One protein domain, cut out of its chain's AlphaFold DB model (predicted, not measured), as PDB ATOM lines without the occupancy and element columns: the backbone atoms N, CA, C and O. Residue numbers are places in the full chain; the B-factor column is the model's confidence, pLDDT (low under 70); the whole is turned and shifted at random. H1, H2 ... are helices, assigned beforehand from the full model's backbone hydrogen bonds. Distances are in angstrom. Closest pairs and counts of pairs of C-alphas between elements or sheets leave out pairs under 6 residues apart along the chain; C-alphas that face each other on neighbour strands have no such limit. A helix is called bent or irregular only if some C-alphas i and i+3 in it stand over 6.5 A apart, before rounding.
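This is residues 330 to 341, 361 to 429 and 437 to 464 of the 1012 residues of an uncharacterized protein of Marchantia polymorpha subsp. ruderalis (UniProt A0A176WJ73). Two pairs of helices, H5 beside H1 and H6 beside H2, cross at a steep tilt and make a four-helix body. At one end of it H3 and H4 form an outlying corner, and H7 packs on residues 400 to 404 of H4 and residues 408 to 412 of H5, on either side of the tight link between those two helices. The printed part has 109 residues, with seven named helices, H1 to H7 in chain order, and no named strand; the class is all helix. It is compact, with a radius of gyration of the C-alphas of 13.9 A and spans of 47 by 33 by 24 A.

The longest helix by residues, H5, is residues 408 to 423, 21.7 A from C-alpha 408 at (299.535, 282.809, 310.901) to C-alpha 423. It is only just irregular, with C-alphas 411 and 414 6.6 A apart. H1 is residues 331 to 340, 15.1 A, from C-alpha 331 at (312.385, 284.079, 303.708). H2 is residues 361 to 375, 21.0 A, and H6 residues 439 to 453, 21.5 A. H3, residues 382 to 391, 11.9 A, is irregular: C-alphas 384 and 387 are 7.8 A apart. H4 is residues 393 to 404, 16.5 A. H7 is residues 455 to 463, 11.8 A, and ends with C-alpha 463 at (295.118, 283.439, 318.401).

H5 and H2 are the hubs, touching three helices each. H5 touches H1, closest at the C-alphas of Arg 332 and Pro 414, 4.6 A, at a shallow tilt of 28 degrees, the same way. With residues 415 to 422 alone it touches H6, closest at the C-alphas of Ala 422 and Ile 445, 5.3 A, at a steep tilt of 48 degrees, opposite ways. H2 touches H6, closest at the C-alphas of Arg 373 and Ala 447, 6.4 A, at a shallow tilt of 14 degrees, the same way. H2 touches H1 at a steep tilt of 44 degrees, closest at the C-alphas of Ile 331 and His 368, 5.9 A. With residues 370 to 374 alone H2 touches H3, closest at the C-alphas of Arg 373 and Ala 382, 6.0 A. H4 touches H7 with residues 400 to 404 alone, closest at the C-alphas of Arg 404 and Pro 456, 4.3 A. H7 touches H5, closest at the C-alphas of Leu 408 and Val 460, 5.8 A. The packing is part aligned, part crossed. H4 and H6 are apart. Every O i to N i+4 pair is within hydrogen-bond range in H2, H4, H6 and H7, against 3 of 6 in H1, 3 of 6 in H3 and 9 of 12 in H5.

The C-alphas farthest apart, those of Ser 394 and Ser 429, are 48.5 A apart. Residues 342 to 360 and 430 to 436 are not printed; the gaps between C-alphas are 9.9 A and 15.7 A. Of the links printed whole, none is long. Mean pLDDT of the printed part is 84.2, with residues 337 to 341, 361 to 362, 424 to 429 and 437 to 438 under 70.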
ATOM      1  N   LYS A 330     311.568 285.996 300.029       87.44
ATOM      2  CA  LYS A 330     311.516 284.526 299.998       87.44
ATOM      3  C   LYS A 330     312.109 283.886 301.256       87.44
ATOM      4  O   LYS A 330     312.877 282.924 301.206       87.44
ATOM      5  N   ILE A 331     311.799 284.480 302.416       86.44
ATOM      6  CA  ILE A 331     312.385 284.079 303.708       86.44
ATOM      7  C   ILE A 331     312.072 282.612 303.990       86.44
ATOM      8  O   ILE A 331     312.935 281.872 304.445       86.44
ATOM      9  N   ARG A 332     310.850 282.178 303.677       82.00
ATOM     10  CA  ARG A 332     310.427 280.793 303.858       82.00
ATOM     11  C   ARG A 332     311.248 279.834 302.995       82.00
ATOM     12  O   ARG A 332     311.911 278.967 303.552       82.00
ATOM     13  N   GLU A 333     311.233 279.998 301.672       80.25
ATOM     14  CA  GLU A 333     311.857 279.045 300.743       80.25
ATOM     15  C   GLU A 333     313.368 278.924 300.992       80.25
ATOM     16  O   GLU A 333     313.948 277.836 300.941       80.25
ATOM     17  N   ASN A 334     314.014 280.046 301.315       78.00
ATOM     18  CA  ASN A 334     315.452 280.077 301.544       78.00
ATOM     19  C   ASN A 334     315.846 279.480 302.905       78.00
ATOM     20  O   ASN A 334     316.905 278.859 302.998       78.00
ATOM     21  N   LEU A 335     314.999 279.585 303.935       77.25
ATOM     22  CA  LEU A 335     315.237 278.933 305.228       77.25
ATOM     23  C   LEU A 335     314.852 277.447 305.225       77.25
ATOM     24  O   LEU A 335     315.533 276.652 305.865       77.25
ATOM     25  N   GLU A 336     313.840 277.029 304.459       70.00
ATOM     26  CA  GLU A 336     313.534 275.605 304.237       70.00
ATOM     27  C   GLU A 336     314.709 274.878 303.555       70.00
ATOM     28  O   GLU A 336     315.019 273.734 303.881       70.00
ATOM     29  N   SER A 337     315.468 275.559 302.686       65.12
ATOM     30  CA  SER A 337     316.665 274.980 302.054       65.12
ATOM     31  C   SER A 337     317.785 274.596 303.046       65.12
ATOM     32  O   SER A 337     318.592 273.701 302.753       65.12
ATOM     33  N   LEU A 338     317.808 275.194 304.247       63.31
ATOM     34  CA  LEU A 338     318.697 274.778 305.343       63.31
ATOM     35  C   LEU A 338     318.345 273.388 305.872       63.31
ATOM     36  O   LEU A 338     319.222 272.676 306.358       63.31
ATOM     37  N   GLN A 339     317.081 272.975 305.746       54.06
ATOM     38  CA  GLN A 339     316.662 271.633 306.118       54.06
ATOM     39  C   GLN A 339     317.139 270.578 305.102       54.06
ATOM     40  O   GLN A 339     317.517 269.477 305.495       54.06
ATOM     41  N   ILE A 340     317.138 270.885 303.806       46.34
ATOM     42  CA  ILE A 340     317.328 269.874 302.745       46.34
ATOM     43  C   ILE A 340     318.810 269.683 302.380       46.34
ATOM     44  O   ILE A 340     319.243 268.597 301.995       46.34
ATOM     45  N   SER A 341     319.629 270.724 302.533       48.31
ATOM     46  CA  SER A 341     320.992 270.782 301.985       48.31
ATOM     47  C   SER A 341     322.030 269.840 302.619       48.31
ATOM     48  O   SER A 341     323.166 269.807 302.144       48.31
ATOM     49  N   LYS A 361     326.529 280.082 300.107       66.75
ATOM     50  CA  LYS A 361     325.239 279.578 300.611       66.75
ATOM     51  C   LYS A 361     325.082 279.808 302.116       66.75
ATOM     52  O   LYS A 361     323.982 280.127 302.552       66.75
ATOM     53  N   GLU A 362     326.164 279.701 302.886       66.06
ATOM     54  CA  GLU A 362     326.178 279.980 304.331       66.06
ATOM     55  C   GLU A 362     325.845 281.453 304.616       66.06
ATOM     56  O   GLU A 362     324.907 281.742 305.355       66.06
ATOM     57  N   HIS A 363     326.497 282.396 303.926       75.69
ATOM     58  CA  HIS A 363     326.188 283.825 304.082       75.69
ATOM     59  C   HIS A 363     324.791 284.206 303.581       75.69
ATOM     60  O   HIS A 363     324.158 285.116 304.118       75.69
ATOM     61  N   LEU A 364     324.283 283.503 302.563       81.69
ATOM     62  CA  LEU A 364     322.899 283.664 302.126       81.69
ATOM     63  C   LEU A 364     321.940 283.278 303.259       81.69
ATOM     64  O   LEU A 364     321.001 284.017 303.539       81.69
ATOM     65  N   ALA A 365     322.179 282.155 303.936       80.88
ATOM     66  CA  ALA A 365     321.365 281.725 305.065       80.88
ATOM     67  C   ALA A 365     321.434 282.697 306.252       80.88
ATOM     68  O   ALA A 365     320.396 283.042 306.814       80.88
ATOM     69  N   GLU A 366     322.624 283.198 306.588       84.31
ATOM     70  CA  GLU A 366     322.805 284.225 307.624       84.31
ATOM     71  C   GLU A 366     322.016 285.504 307.315       84.31
ATOM     72  O   GLU A 366     321.359 286.053 308.201       84.31
ATOM     73  N   ALA A 367     322.003 285.950 306.054       87.25
ATOM     74  CA  ALA A 367     321.211 287.103 305.634       87.25
ATOM     75  C   ALA A 367     319.699 286.865 305.799       87.25
ATOM     76  O   ALA A 367     318.986 287.747 306.280       87.25
ATOM     77  N   HIS A 368     319.195 285.671 305.464       88.69
ATOM     78  CA  HIS A 368     317.778 285.333 305.658       88.69
ATOM     79  C   HIS A 368     317.406 285.188 307.138       88.69
ATOM     80  O   HIS A 368     316.325 285.625 307.531       88.69
ATOM     81  N   LEU A 369     318.301 284.653 307.973       89.25
ATOM     82  CA  LEU A 369     318.138 284.637 309.431       89.25
ATOM     83  C   LEU A 369     318.075 286.060 309.999       89.25
ATOM     84  O   LEU A 369     317.249 286.350 310.865       89.25
ATOM     85  N   TYR A 370     318.905 286.967 309.482       90.56
ATOM     86  CA  TYR A 370     318.885 288.372 309.874       90.56
ATOM     87  C   TYR A 370     317.542 289.038 309.519       90.56
ATOM     88  O   TYR A 370     316.924 289.674 310.375       90.56
ATOM     89  N   TRP A 371     317.031 288.826 308.301       94.25
ATOM     90  CA  TRP A 371     315.702 289.306 307.894       94.25
ATOM     91  C   TRP A 371     314.566 288.691 308.710       94.25
ATOM     92  O   TRP A 371     313.646 289.408 309.108       94.25
ATOM     93  N   PHE A 372     314.640 287.392 309.006       94.50
ATOM     94  CA  PHE A 372     313.679 286.700 309.860       94.50
ATOM     95  C   PHE A 372     313.580 287.363 311.241       94.50
ATOM     96  O   PHE A 372     312.478 287.686 311.686       94.50
ATOM     97  N   ARG A 373     314.719 287.647 311.888       92.88
ATOM     98  CA  ARG A 373     314.764 288.298 313.211       92.88
ATOM     99  C   ARG A 373     314.183 289.712 313.204       92.88
ATOM    100  O   ARG A 373     313.613 290.124 314.207       92.88
ATOM    101  N   VAL A 374     314.297 290.449 312.097       94.62
ATOM    102  CA  VAL A 374     313.744 291.810 311.980       94.62
ATOM    103  C   VAL A 374     312.249 291.800 311.654       94.62
ATOM    104  O   VAL A 374     311.490 292.536 312.279       94.62
ATOM    105  N   LEU A 375     311.818 291.003 310.670       95.69
ATOM    106  CA  LEU A 375     310.455 291.074 310.128       95.69
ATOM    107  C   LEU A 375     309.454 290.196 310.883       95.69
ATOM    108  O   LEU A 375     308.302 290.598 311.029       95.69
ATOM    109  N   ILE A 376     309.879 289.041 311.395       95.44
ATOM    110  CA  ILE A 376     309.014 288.084 312.111       95.44
ATOM    111  C   ILE A 376     309.372 288.042 313.601       95.44
ATOM    112  O   ILE A 376     308.484 288.034 314.452       95.44
ATOM    113  N   GLY A 377     310.668 288.032 313.911       92.31
ATOM    114  CA  GLY A 377     311.193 287.996 315.271       92.31
ATOM    115  C   GLY A 377     311.318 289.362 315.946       92.31
ATOM    116  O   GLY A 377     310.739 290.373 315.530       92.31
ATOM    117  N   ASN A 378     312.098 289.375 317.026       91.19
ATOM    118  CA  ASN A 378     312.347 290.570 317.814       91.19
ATOM    119  C   ASN A 378     313.458 291.433 317.192       91.19
ATOM    120  O   ASN A 378     314.649 291.189 317.403       91.19
ATOM    121  N   CYS A 379     313.068 292.506 316.497       91.38
ATOM    122  CA  CYS A 379     314.009 293.445 315.880       91.38
ATOM    123  C   CYS A 379     314.997 294.098 316.869       91.38
ATOM    124  O   CYS A 379     316.056 294.554 316.443       91.38
ATOM    125  N   ARG A 380     314.707 294.103 318.180       90.19
ATOM    126  CA  ARG A 380     315.613 294.614 319.228       90.19
ATOM    127  C   ARG A 380     316.843 293.744 319.438       90.19
ATOM    128  O   ARG A 380     317.837 294.225 319.961       90.19
ATOM    129  N   MET A 381     316.781 292.478 319.041       86.06
ATOM    130  CA  MET A 381     317.914 291.561 319.152       86.06
ATOM    131  C   MET A 381     318.747 291.523 317.861       86.06
ATOM    132  O   MET A 381     319.897 291.081 317.864       86.06
ATOM    133  N   ALA A 382     318.199 292.024 316.750       86.94
ATOM    134  CA  ALA A 382     318.886 292.071 315.464       86.94
ATOM    135  C   ALA A 382     320.007 293.128 315.455       86.94
ATOM    136  O   ALA A 382     319.861 294.228 315.992       86.94
ATOM    137  N   GLY A 383     321.147 292.788 314.841       79.50
ATOM    138  CA  GLY A 383     322.294 293.698 314.717       79.50
ATOM    139  C   GLY A 383     322.878 294.163 316.057       79.50
ATOM    140  O   GLY A 383     323.441 295.250 316.120       79.50
ATOM    141  N   GLY A 384     322.688 293.390 317.134       80.62
ATOM    142  CA  GLY A 384     323.129 293.762 318.483       80.62
ATOM    143  C   GLY A 384     322.348 294.924 319.109       80.62
ATOM    144  O   GLY A 384     322.896 295.613 319.961       80.62
ATOM    145  N   GLY A 385     321.108 295.176 318.668       85.44
ATOM    146  CA  GLY A 385     320.267 296.290 319.136       85.44
ATOM    147  C   GLY A 385     320.199 297.477 318.176       85.44
ATOM    148  O   GLY A 385     319.224 298.230 318.188       85.44
ATOM    149  N   LEU A 386     321.160 297.577 317.250       88.81
ATOM    150  CA  LEU A 386     321.299 298.717 316.342       88.81
ATOM    151  C   LEU A 386     320.067 298.964 315.463       88.81
ATOM    152  O   LEU A 386     319.768 300.113 315.144       88.81
ATOM    153  N   VAL A 387     319.335 297.916 315.070       92.69
ATOM    154  CA  VAL A 387     318.119 298.068 314.250       92.69
ATOM    155  C   VAL A 387     317.046 298.846 315.014       92.69
ATOM    156  O   VAL A 387     316.482 299.804 314.484       92.69
ATOM    157  N   ALA A 388     316.785 298.474 316.269       91.44
ATOM    158  CA  ALA A 388     315.817 299.167 317.112       91.44
ATOM    159  C   ALA A 388     316.295 300.578 317.484       91.44
ATOM    160  O   ALA A 388     315.494 301.514 317.466       91.44
ATOM    161  N   ASP A 389     317.596 300.763 317.724       90.50
ATOM    162  CA  ASP A 389     318.166 302.083 318.010       90.50
ATOM    163  C   ASP A 389     318.047 303.043 316.815       90.50
ATOM    164  O   ASP A 389     317.763 304.230 317.001       90.50
ATOM    165  N   LEU A 390     318.202 302.546 315.584       92.44
ATOM    166  CA  LEU A 390     318.021 303.326 314.353       92.44
ATOM    167  C   LEU A 390     316.552 303.602 314.027       92.44
ATOM    168  O   LEU A 390     316.239 304.682 313.535       92.44
ATOM    169  N   LEU A 391     315.642 302.667 314.307       91.56
ATOM    170  CA  LEU A 391     314.201 302.889 314.147       91.56
ATOM    171  C   LEU A 391     313.652 303.869 315.192       91.56
ATOM    172  O   LEU A 391     312.795 304.698 314.880       91.56
ATOM    173  N   GLY A 392     314.153 303.777 316.423       90.19
ATOM    174  CA  GLY A 392     313.584 304.416 317.600       90.19
ATOM    175  C   GLY A 392     312.453 303.603 318.232       90.19
ATOM    176  O   GLY A 392     311.763 302.824 317.573       90.19
ATOM    177  N   GLU A 393     312.244 303.829 319.529       89.69
ATOM    178  CA  GLU A 393     311.322 303.058 320.373       89.69
ATOM    179  C   GLU A 393     309.882 303.045 319.837       89.69
ATOM    180  O   GLU A 393     309.246 301.995 319.759       89.69
ATOM    181  N   SER A 394     309.379 304.195 319.377       90.38
ATOM    182  CA  SER A 394     308.025 304.316 318.825       90.38
ATOM    183  C   SER A 394     307.819 303.463 317.570       90.38
ATOM    184  O   SER A 394     306.777 302.829 317.417       90.38
ATOM    185  N   ASN A 395     308.817 303.421 316.686       92.31
ATOM    186  CA  ASN A 395     308.763 302.667 315.436       92.31
ATOM    187  C   ASN A 395     308.992 301.171 315.678       92.31
ATOM    188  O   ASN A 395     308.301 300.352 315.080       92.31
ATOM    189  N   ALA A 396     309.882 300.799 316.603       92.75
ATOM    190  CA  ALA A 396     310.037 299.407 317.024       92.75
ATOM    191  C   ALA A 396     308.724 298.850 317.610       92.75
ATOM    192  O   ALA A 396     308.293 297.752 317.256       92.75
ATOM    193  N   MET A 397     308.028 299.640 318.437       94.19
ATOM    194  CA  MET A 397     306.705 299.283 318.959       94.19
ATOM    195  C   MET A 397     305.627 299.244 317.869       94.19
ATOM    196  O   MET A 397     304.758 298.370 317.900       94.19
ATOM    197  N   ALA A 398     305.668 300.153 316.889       95.31
ATOM    198  CA  ALA A 398     304.766 300.111 315.739       95.31
ATOM    199  C   ALA A 398     304.966 298.830 314.913       95.31
ATOM    200  O   ALA A 398     303.985 298.163 314.587       95.31
ATOM    201  N   LEU A 399     306.218 298.429 314.662       95.88
ATOM    202  CA  LEU A 399     306.536 297.174 313.983       95.88
ATOM    203  C   LEU A 399     306.019 295.966 314.768       95.88
ATOM    204  O   LEU A 399     305.353 295.115 314.187       95.88
ATOM    205  N   ALA A 400     306.242 295.918 316.084       95.25
ATOM    206  CA  ALA A 400     305.733 294.843 316.939       95.25
ATOM    207  C   ALA A 400     304.195 294.738 316.889       95.25
ATOM    208  O   ALA A 400     303.638 293.639 316.826       95.25
ATOM    209  N   ARG A 401     303.486 295.876 316.844       94.69
ATOM    210  CA  ARG A 401     302.025 295.907 316.655       94.69
ATOM    211  C   ARG A 401     301.611 295.382 315.280       94.69
ATOM    212  O   ARG A 401     300.635 294.645 315.201       94.69
ATOM    213  N   MET A 402     302.345 295.716 314.218       95.81
ATOM    214  CA  MET A 402     302.088 295.181 312.874       95.81
ATOM    215  C   MET A 402     302.360 293.674 312.796       95.81
ATOM    216  O   MET A 402     301.547 292.944 312.239       95.81
ATOM    217  N   GLN A 403     303.446 293.191 313.410       95.81
ATOM    218  CA  GLN A 403     303.766 291.763 313.519       95.81
ATOM    219  C   GLN A 403     302.644 290.988 314.217       95.81
ATOM    220  O   GLN A 403     302.248 289.930 313.743       95.81
ATOM    221  N   ARG A 404     302.060 291.550 315.285       95.00
ATOM    222  CA  ARG A 404     300.923 290.949 316.001       95.00
ATOM    223  C   ARG A 404     299.681 290.792 315.114       95.00
ATOM    224  O   ARG A 404     298.829 289.954 315.396       95.00
ATOM    225  N   LEU A 405     299.535 291.593 314.061       93.56
ATOM    226  CA  LEU A 405     298.405 291.525 313.127       93.56
ATOM    227  C   LEU A 405     298.672 290.615 311.919       93.56
ATOM    228  O   LEU A 405     297.772 290.431 311.105       93.56
ATOM    229  N   MET A 406     299.869 290.033 311.814       92.81
ATOM    230  CA  MET A 406     300.246 289.181 310.690       92.81
ATOM    231  C   MET A 406     299.405 287.891 310.639       92.81
ATOM    232  O   MET A 406     299.110 287.307 311.688       92.81
ATOM    233  N   PRO A 407     299.055 287.395 309.438       93.44
ATOM    234  CA  PRO A 407     298.460 286.083 309.267       93.44
ATOM    235  C   PRO A 407     299.391 284.975 309.752       93.44
ATOM    236  O   PRO A 407     300.589 284.961 309.452       93.44
ATOM    237  N   LEU A 408     298.809 283.985 310.430       94.38
ATOM    238  CA  LEU A 408     299.535 282.809 310.901       94.38
ATOM    239  C   LEU A 408     300.269 282.091 309.761       94.38
ATOM    240  O   LEU A 408     301.419 281.702 309.919       94.38
ATOM    241  N   THR A 409     299.641 281.988 308.588       92.06
ATOM    242  CA  THR A 409     300.190 281.337 307.388       92.06
ATOM    243  C   THR A 409     301.450 282.000 306.829       92.06
ATOM    244  O   THR A 409     302.152 281.372 306.043       92.06
ATOM    245  N   VAL A 410     301.754 283.242 307.221       91.12
ATOM    246  CA  VAL A 410     302.966 283.965 306.804       91.12
ATOM    247  C   VAL A 410     304.048 283.872 307.882       91.12
ATOM    248  O   VAL A 410     305.201 283.582 307.569       91.12
ATOM    249  N   ALA A 411     303.681 284.078 309.150       92.94
ATOM    250  CA  ALA A 411     304.631 284.087 310.263       92.94
ATOM    251  C   ALA A 411     305.139 282.684 310.632       92.94
ATOM    252  O   ALA A 411     306.326 282.495 310.896       92.94
ATOM    253  N   PHE A 412     304.234 281.700 310.675       93.75
ATOM    254  CA  PHE A 412     304.512 280.371 311.216       93.75
ATOM    255  C   PHE A 412     305.479 279.535 310.362       93.75
ATOM    256  O   PHE A 412     306.447 279.036 310.939       93.75
ATOM    257  N   PRO A 413     305.297 279.381 309.031       90.88
ATOM    258  CA  PRO A 413     306.132 278.471 308.243       90.88
ATOM    259  C   PRO A 413     307.648 278.704 308.361       90.88
ATOM    260  O   PRO A 413     308.357 277.740 308.646       90.88
ATOM    261  N   PRO A 414     308.187 279.938 308.228       90.00
ATOM    262  CA  PRO A 414     309.629 280.146 308.366       90.00
ATOM    263  C   PRO A 414     310.132 279.861 309.788       90.00
ATOM    264  O   PRO A 414     311.216 279.304 309.951       90.00
ATOM    265  N   ALA A 415     309.351 280.181 310.825       92.69
ATOM    266  CA  ALA A 415     309.731 279.908 312.210       92.69
ATOM    267  C   ALA A 415     309.749 278.401 312.512       92.69
ATOM    268  O   ALA A 415     310.685 277.903 313.139       92.69
ATOM    269  N   TYR A 416     308.748 277.665 312.026       91.44
ATOM    270  CA  TYR A 416     308.661 276.218 312.211       91.44
ATOM    271  C   TYR A 416     309.731 275.472 311.398       91.44
ATOM    272  O   TYR A 416     310.318 274.504 311.887       91.44
ATOM    273  N   ALA A 417     310.080 275.975 310.207       85.75
ATOM    274  CA  ALA A 417     311.203 275.468 309.426       85.75
ATOM    275  C   ALA A 417     312.548 275.656 310.159       85.75
ATOM    276  O   ALA A 417     313.348 274.721 310.264       85.75
ATOM    277  N   LEU A 418     312.791 276.831 310.745       87.12
ATOM    278  CA  LEU A 418     313.987 277.058 311.563       87.12
ATOM    279  C   LEU A 418     314.027 276.158 312.799       87.12
ATOM    280  O   LEU A 418     315.076 275.601 313.117       87.12
ATOM    281  N   PHE A 419     312.887 275.971 313.463       87.75
ATOM    282  CA  PHE A 419     312.777 275.068 314.606       87.75
ATOM    283  C   PHE A 419     313.135 273.622 314.231       87.75
ATOM    284  O   PHE A 419     313.904 272.970 314.936       87.75
ATOM    285  N   GLY A 420     312.657 273.129 313.084       81.94
ATOM    286  CA  GLY A 420     313.039 271.811 312.575       81.94
ATOM    287  C   GLY A 420     314.534 271.684 312.267       81.94
ATOM    288  O   GLY A 420     315.135 270.661 312.589       81.94
ATOM    289  N   ALA A 421     315.160 272.725 311.711       78.12
ATOM    290  CA  ALA A 421     316.607 272.747 311.491       78.12
ATOM    291  C   ALA A 421     317.393 272.739 312.816       78.12
ATOM    292  O   ALA A 421     318.380 272.014 312.935       78.12
ATOM    293  N   ALA A 422     316.924 273.484 313.823       78.62
ATOM    294  CA  ALA A 422     317.515 273.544 315.161       78.62
ATOM    295  C   ALA A 422     317.462 272.192 315.898       78.62
ATOM    296  O   ALA A 422     318.426 271.810 316.560       78.62
ATOM    297  N   LEU A 423     316.373 271.433 315.754       74.62
ATOM    298  CA  LEU A 423     316.220 270.125 316.401       74.62
ATOM    299  C   LEU A 423     317.139 269.035 315.837       74.62
ATOM    300  O   LEU A 423     317.500 268.108 316.561       74.62
ATOM    301  N   ARG A 424     317.581 269.153 314.579       64.25
ATOM    302  CA  ARG A 424     318.524 268.196 313.967       64.25
ATOM    303  C   ARG A 424     319.937 268.252 314.556       64.25
ATOM    304  O   ARG A 424     320.788 267.473 314.139       64.25
ATOM    305  N   ARG A 425     320.181 269.130 315.537       51.09
ATOM    306  CA  ARG A 425     321.391 269.121 316.366       51.09
ATOM    307  C   ARG A 425     321.451 267.936 317.336       51.09
ATOM    308  O   ARG A 425     322.488 267.736 317.950       51.09
ATOM    309  N   GLN A 426     320.382 267.146 317.477       46.56
ATOM    310  CA  GLN A 426     320.495 265.880 318.192       46.56
ATOM    311  C   GLN A 426     321.382 264.925 317.382       46.56
ATOM    312  O   GLN A 426     321.025 264.586 316.248       46.56
ATOM    313  N   PRO A 427     322.537 264.498 317.918       43.00
ATOM    314  CA  PRO A 427     323.395 263.564 317.228       43.00
ATOM    315  C   PRO A 427     322.583 262.302 316.959       43.00
ATOM    316  O   PRO A 427     322.045 261.676 317.875       43.00
ATOM    317  N   SER A 428     322.530 261.890 315.692       41.41
ATOM    318  CA  SER A 428     322.358 260.473 315.406       41.41
ATOM    319  C   SER A 428     323.528 259.780 316.099       41.41
ATOM    320  O   SER A 428     324.648 259.757 315.591       41.41
ATOM    321  N   SER A 429     323.278 259.262 317.302       41.75
ATOM    322  CA  SER A 429     324.238 258.577 318.176       41.75
ATOM    323  C   SER A 429     324.843 257.310 317.535       41.75
ATOM    324  O   SER A 429     325.501 256.524 318.216       41.75
ATOM    325  N   GLU A 437     330.534 272.085 314.797       52.66
ATOM    326  CA  GLU A 437     329.400 272.990 314.912       52.66
ATOM    327  C   GLU A 437     329.347 273.931 313.709       52.66
ATOM    328  O   GLU A 437     330.319 274.615 313.380       52.66
ATOM    329  N   ASP A 438     328.210 273.930 313.022       66.69
ATOM    330  CA  ASP A 438     327.958 274.848 311.923       66.69
ATOM    331  C   ASP A 438     327.456 276.181 312.514       66.69
ATOM    332  O   ASP A 438     326.402 276.186 313.166       66.69
ATOM    333  N   PRO A 439     328.168 277.308 312.316       72.19
ATOM    334  CA  PRO A 439     327.775 278.609 312.865       72.19
ATOM    335  C   PRO A 439     326.365 279.037 312.430       72.19
ATOM    336  O   PRO A 439     325.662 279.711 313.186       72.19
ATOM    337  N   VAL A 440     325.898 278.586 311.259       73.81
ATOM    338  CA  VAL A 440     324.544 278.870 310.764       73.81
ATOM    339  C   VAL A 440     323.482 278.149 311.601       73.81
ATOM    340  O   VAL A 440     322.438 278.727 311.903       73.81
ATOM    341  N   VAL A 441     323.751 276.914 312.038       76.62
ATOM    342  CA  VAL A 441     322.838 276.140 312.902       76.62
ATOM    343  C   VAL A 441     322.759 276.763 314.296       76.62
ATOM    344  O   VAL A 441     321.666 276.896 314.846       76.62
ATOM    345  N   GLN A 442     323.889 277.224 314.841       79.56
ATOM    346  CA  GLN A 442     323.904 277.968 316.103       79.56
ATOM    347  C   GLN A 442     323.082 279.264 316.001       79.56
ATOM    348  O   GLN A 442     322.275 279.564 316.881       79.56
ATOM    349  N   SER A 443     323.251 280.019 314.911       79.69
ATOM    350  CA  SER A 443     322.481 281.240 314.643       79.69
ATOM    351  C   SER A 443     320.978 280.957 314.504       79.69
ATOM    352  O   SER A 443     320.155 281.698 315.045       79.69
ATOM    353  N   ALA A 444     320.607 279.844 313.862       82.56
ATOM    354  CA  ALA A 444     319.221 279.393 313.782       82.56
ATOM    355  C   ALA A 444     318.639 279.068 315.169       82.56
ATOM    356  O   ALA A 444     317.533 279.504 315.471       82.56
ATOM    357  N   ILE A 445     319.383 278.382 316.041       84.44
ATOM    358  CA  ILE A 445     318.944 278.081 317.416       84.44
ATOM    359  C   ILE A 445     318.693 279.363 318.211       84.44
ATOM    360  O   ILE A 445     317.651 279.486 318.855       84.44
ATOM    361  N   TYR A 446     319.593 280.346 318.115       86.12
ATOM    362  CA  TYR A 446     319.384 281.654 318.738       86.12
ATOM    363  C   TYR A 446     318.145 282.364 318.183       86.12
ATOM    364  O   TYR A 446     317.318 282.841 318.959       86.12
ATOM    365  N   ALA A 447     317.971 282.392 316.859       89.00
ATOM    366  CA  ALA A 447     316.815 283.021 316.224       89.00
ATOM    367  C   ALA A 447     315.489 282.363 316.640       89.00
ATOM    368  O   ALA A 447     314.495 283.056 316.856       89.00
ATOM    369  N   VAL A 448     315.470 281.036 316.788       90.12
ATOM    370  CA  VAL A 448     314.291 280.303 317.254       90.12
ATOM    371  C   VAL A 448     314.024 280.590 318.731       90.12
ATOM    372  O   VAL A 448     312.890 280.892 319.086       90.12
ATOM    373  N   ASN A 449     315.045 280.572 319.591       90.06
ATOM    374  CA  ASN A 449     314.864 280.897 321.007       90.06
ATOM    375  C   ASN A 449     314.307 282.320 321.204       90.06
ATOM    376  O   ASN A 449     313.449 282.550 322.050       90.06
ATOM    377  N   GLU A 450     314.741 283.272 320.375       91.69
ATOM    378  CA  GLU A 450     314.209 284.636 320.375       91.69
ATOM    379  C   GLU A 450     312.772 284.718 319.852       91.69
ATOM    380  O   GLU A 450     311.954 285.423 320.443       91.69
ATOM    381  N   VAL A 451     312.441 284.021 318.757       94.56
ATOM    382  CA  VAL A 451     311.098 284.115 318.163       94.56
ATOM    383  C   VAL A 451     310.036 283.472 319.054       94.56
ATOM    384  O   VAL A 451     308.952 284.032 319.188       94.56
ATOM    385  N   VAL A 452     310.341 282.357 319.730       94.19
ATOM    386  CA  VAL A 452     309.386 281.718 320.656       94.19
ATOM    387  C   VAL A 452     309.178 282.528 321.936       94.19
ATOM    388  O   VAL A 452     308.144 282.377 322.580       94.19
ATOM    389  N   ALA A 453     310.116 283.416 322.284       93.94
ATOM    390  CA  ALA A 453     309.971 284.388 323.365       93.94
ATOM    391  C   ALA A 453     309.269 285.689 322.919       93.94
ATOM    392  O   ALA A 453     308.772 286.442 323.759       93.94
ATOM    393  N   HIS A 454     309.208 285.959 321.612       95.12
ATOM    394  CA  HIS A 454     308.666 287.195 321.045       95.12
ATOM    395  C   HIS A 454     307.135 287.238 321.129       95.12
ATOM    396  O   HIS A 454     306.434 286.497 320.442       95.12
ATOM    397  N   GLU A 455     306.598 288.132 321.961       94.88
ATOM    398  CA  GLU A 455     305.159 288.222 322.252       94.88
ATOM    399  C   GLU A 455     304.269 288.378 321.000       94.88
ATOM    400  O   GLU A 455     303.326 287.595 320.872       94.88
ATOM    401  N   PRO A 456     304.561 289.272 320.026       96.31
ATOM    402  CA  PRO A 456     303.776 289.370 318.794       96.31
ATOM    403  C   PRO A 456     303.657 288.052 318.028       96.31
ATOM    404  O   PRO A 456     302.581 287.739 317.528       96.31
ATOM    405  N   PHE A 457     304.740 287.275 317.947       96.75
ATOM    406  CA  PHE A 457     304.740 285.993 317.245       96.75
ATOM    407  C   PHE A 457     303.907 284.946 317.989       96.75
ATOM    408  O   PHE A 457     303.063 284.282 317.388       96.75
ATOM    409  N   ARG A 458     304.080 284.846 319.313       95.25
ATOM    410  CA  ARG A 458     303.294 283.934 320.160       95.25
ATOM    411  C   ARG A 458     301.801 284.228 320.061       95.25
ATOM    412  O   ARG A 458     301.007 283.305 319.921       95.25
ATOM    413  N   ASP A 459     301.433 285.503 320.075       94.69
ATOM    414  CA  ASP A 459     300.049 285.934 319.924       94.69
ATOM    415  C   ASP A 459     299.468 285.556 318.564       94.69
ATOM    416  O   ASP A 459     298.306 285.166 318.487       94.69
ATOM    417  N   VAL A 460     300.256 285.648 317.490       95.69
ATOM    418  CA  VAL A 460     299.837 285.173 316.164       95.69
ATOM    419  C   VAL A 460     299.598 283.660 316.185       95.69
ATOM    420  O   VAL A 460     298.560 283.214 315.700       95.69
ATOM    421  N   CYS A 461     300.499 282.880 316.792       95.56
ATOM    422  CA  CYS A 461     300.362 281.426 316.919       95.56
ATOM    423  C   CYS A 461     299.158 280.998 317.772       95.56
ATOM    424  O   CYS A 461     298.427 280.090 317.385       95.56
ATOM    425  N   LEU A 462     298.938 281.644 318.919       94.75
ATOM    426  CA  LEU A 462     297.931 281.232 319.903       94.75
ATOM    427  C   LEU A 462     296.550 281.872 319.686       94.75
ATOM    428  O   LEU A 462     295.594 281.485 320.355       94.75
ATOM    429  N   ARG A 463     296.411 282.818 318.747       92.31
ATOM    430  CA  ARG A 463     295.118 283.439 318.401       92.31
ATOM    431  C   ARG A 463     294.146 282.459 317.750       92.31
ATOM    432  O   ARG A 463     292.961 282.493 318.064       92.31
ATOM    433  N   ASP A 464     294.637 281.637 316.827       92.56
ATOM    434  CA  ASP A 464     293.856 280.596 316.155       92.56
ATOM    435  C   ASP A 464     294.612 279.270 316.228       92.56
ATOM    436  O   ASP A 464     295.337 278.850 315.324       92.56
TER     437      ASP A 464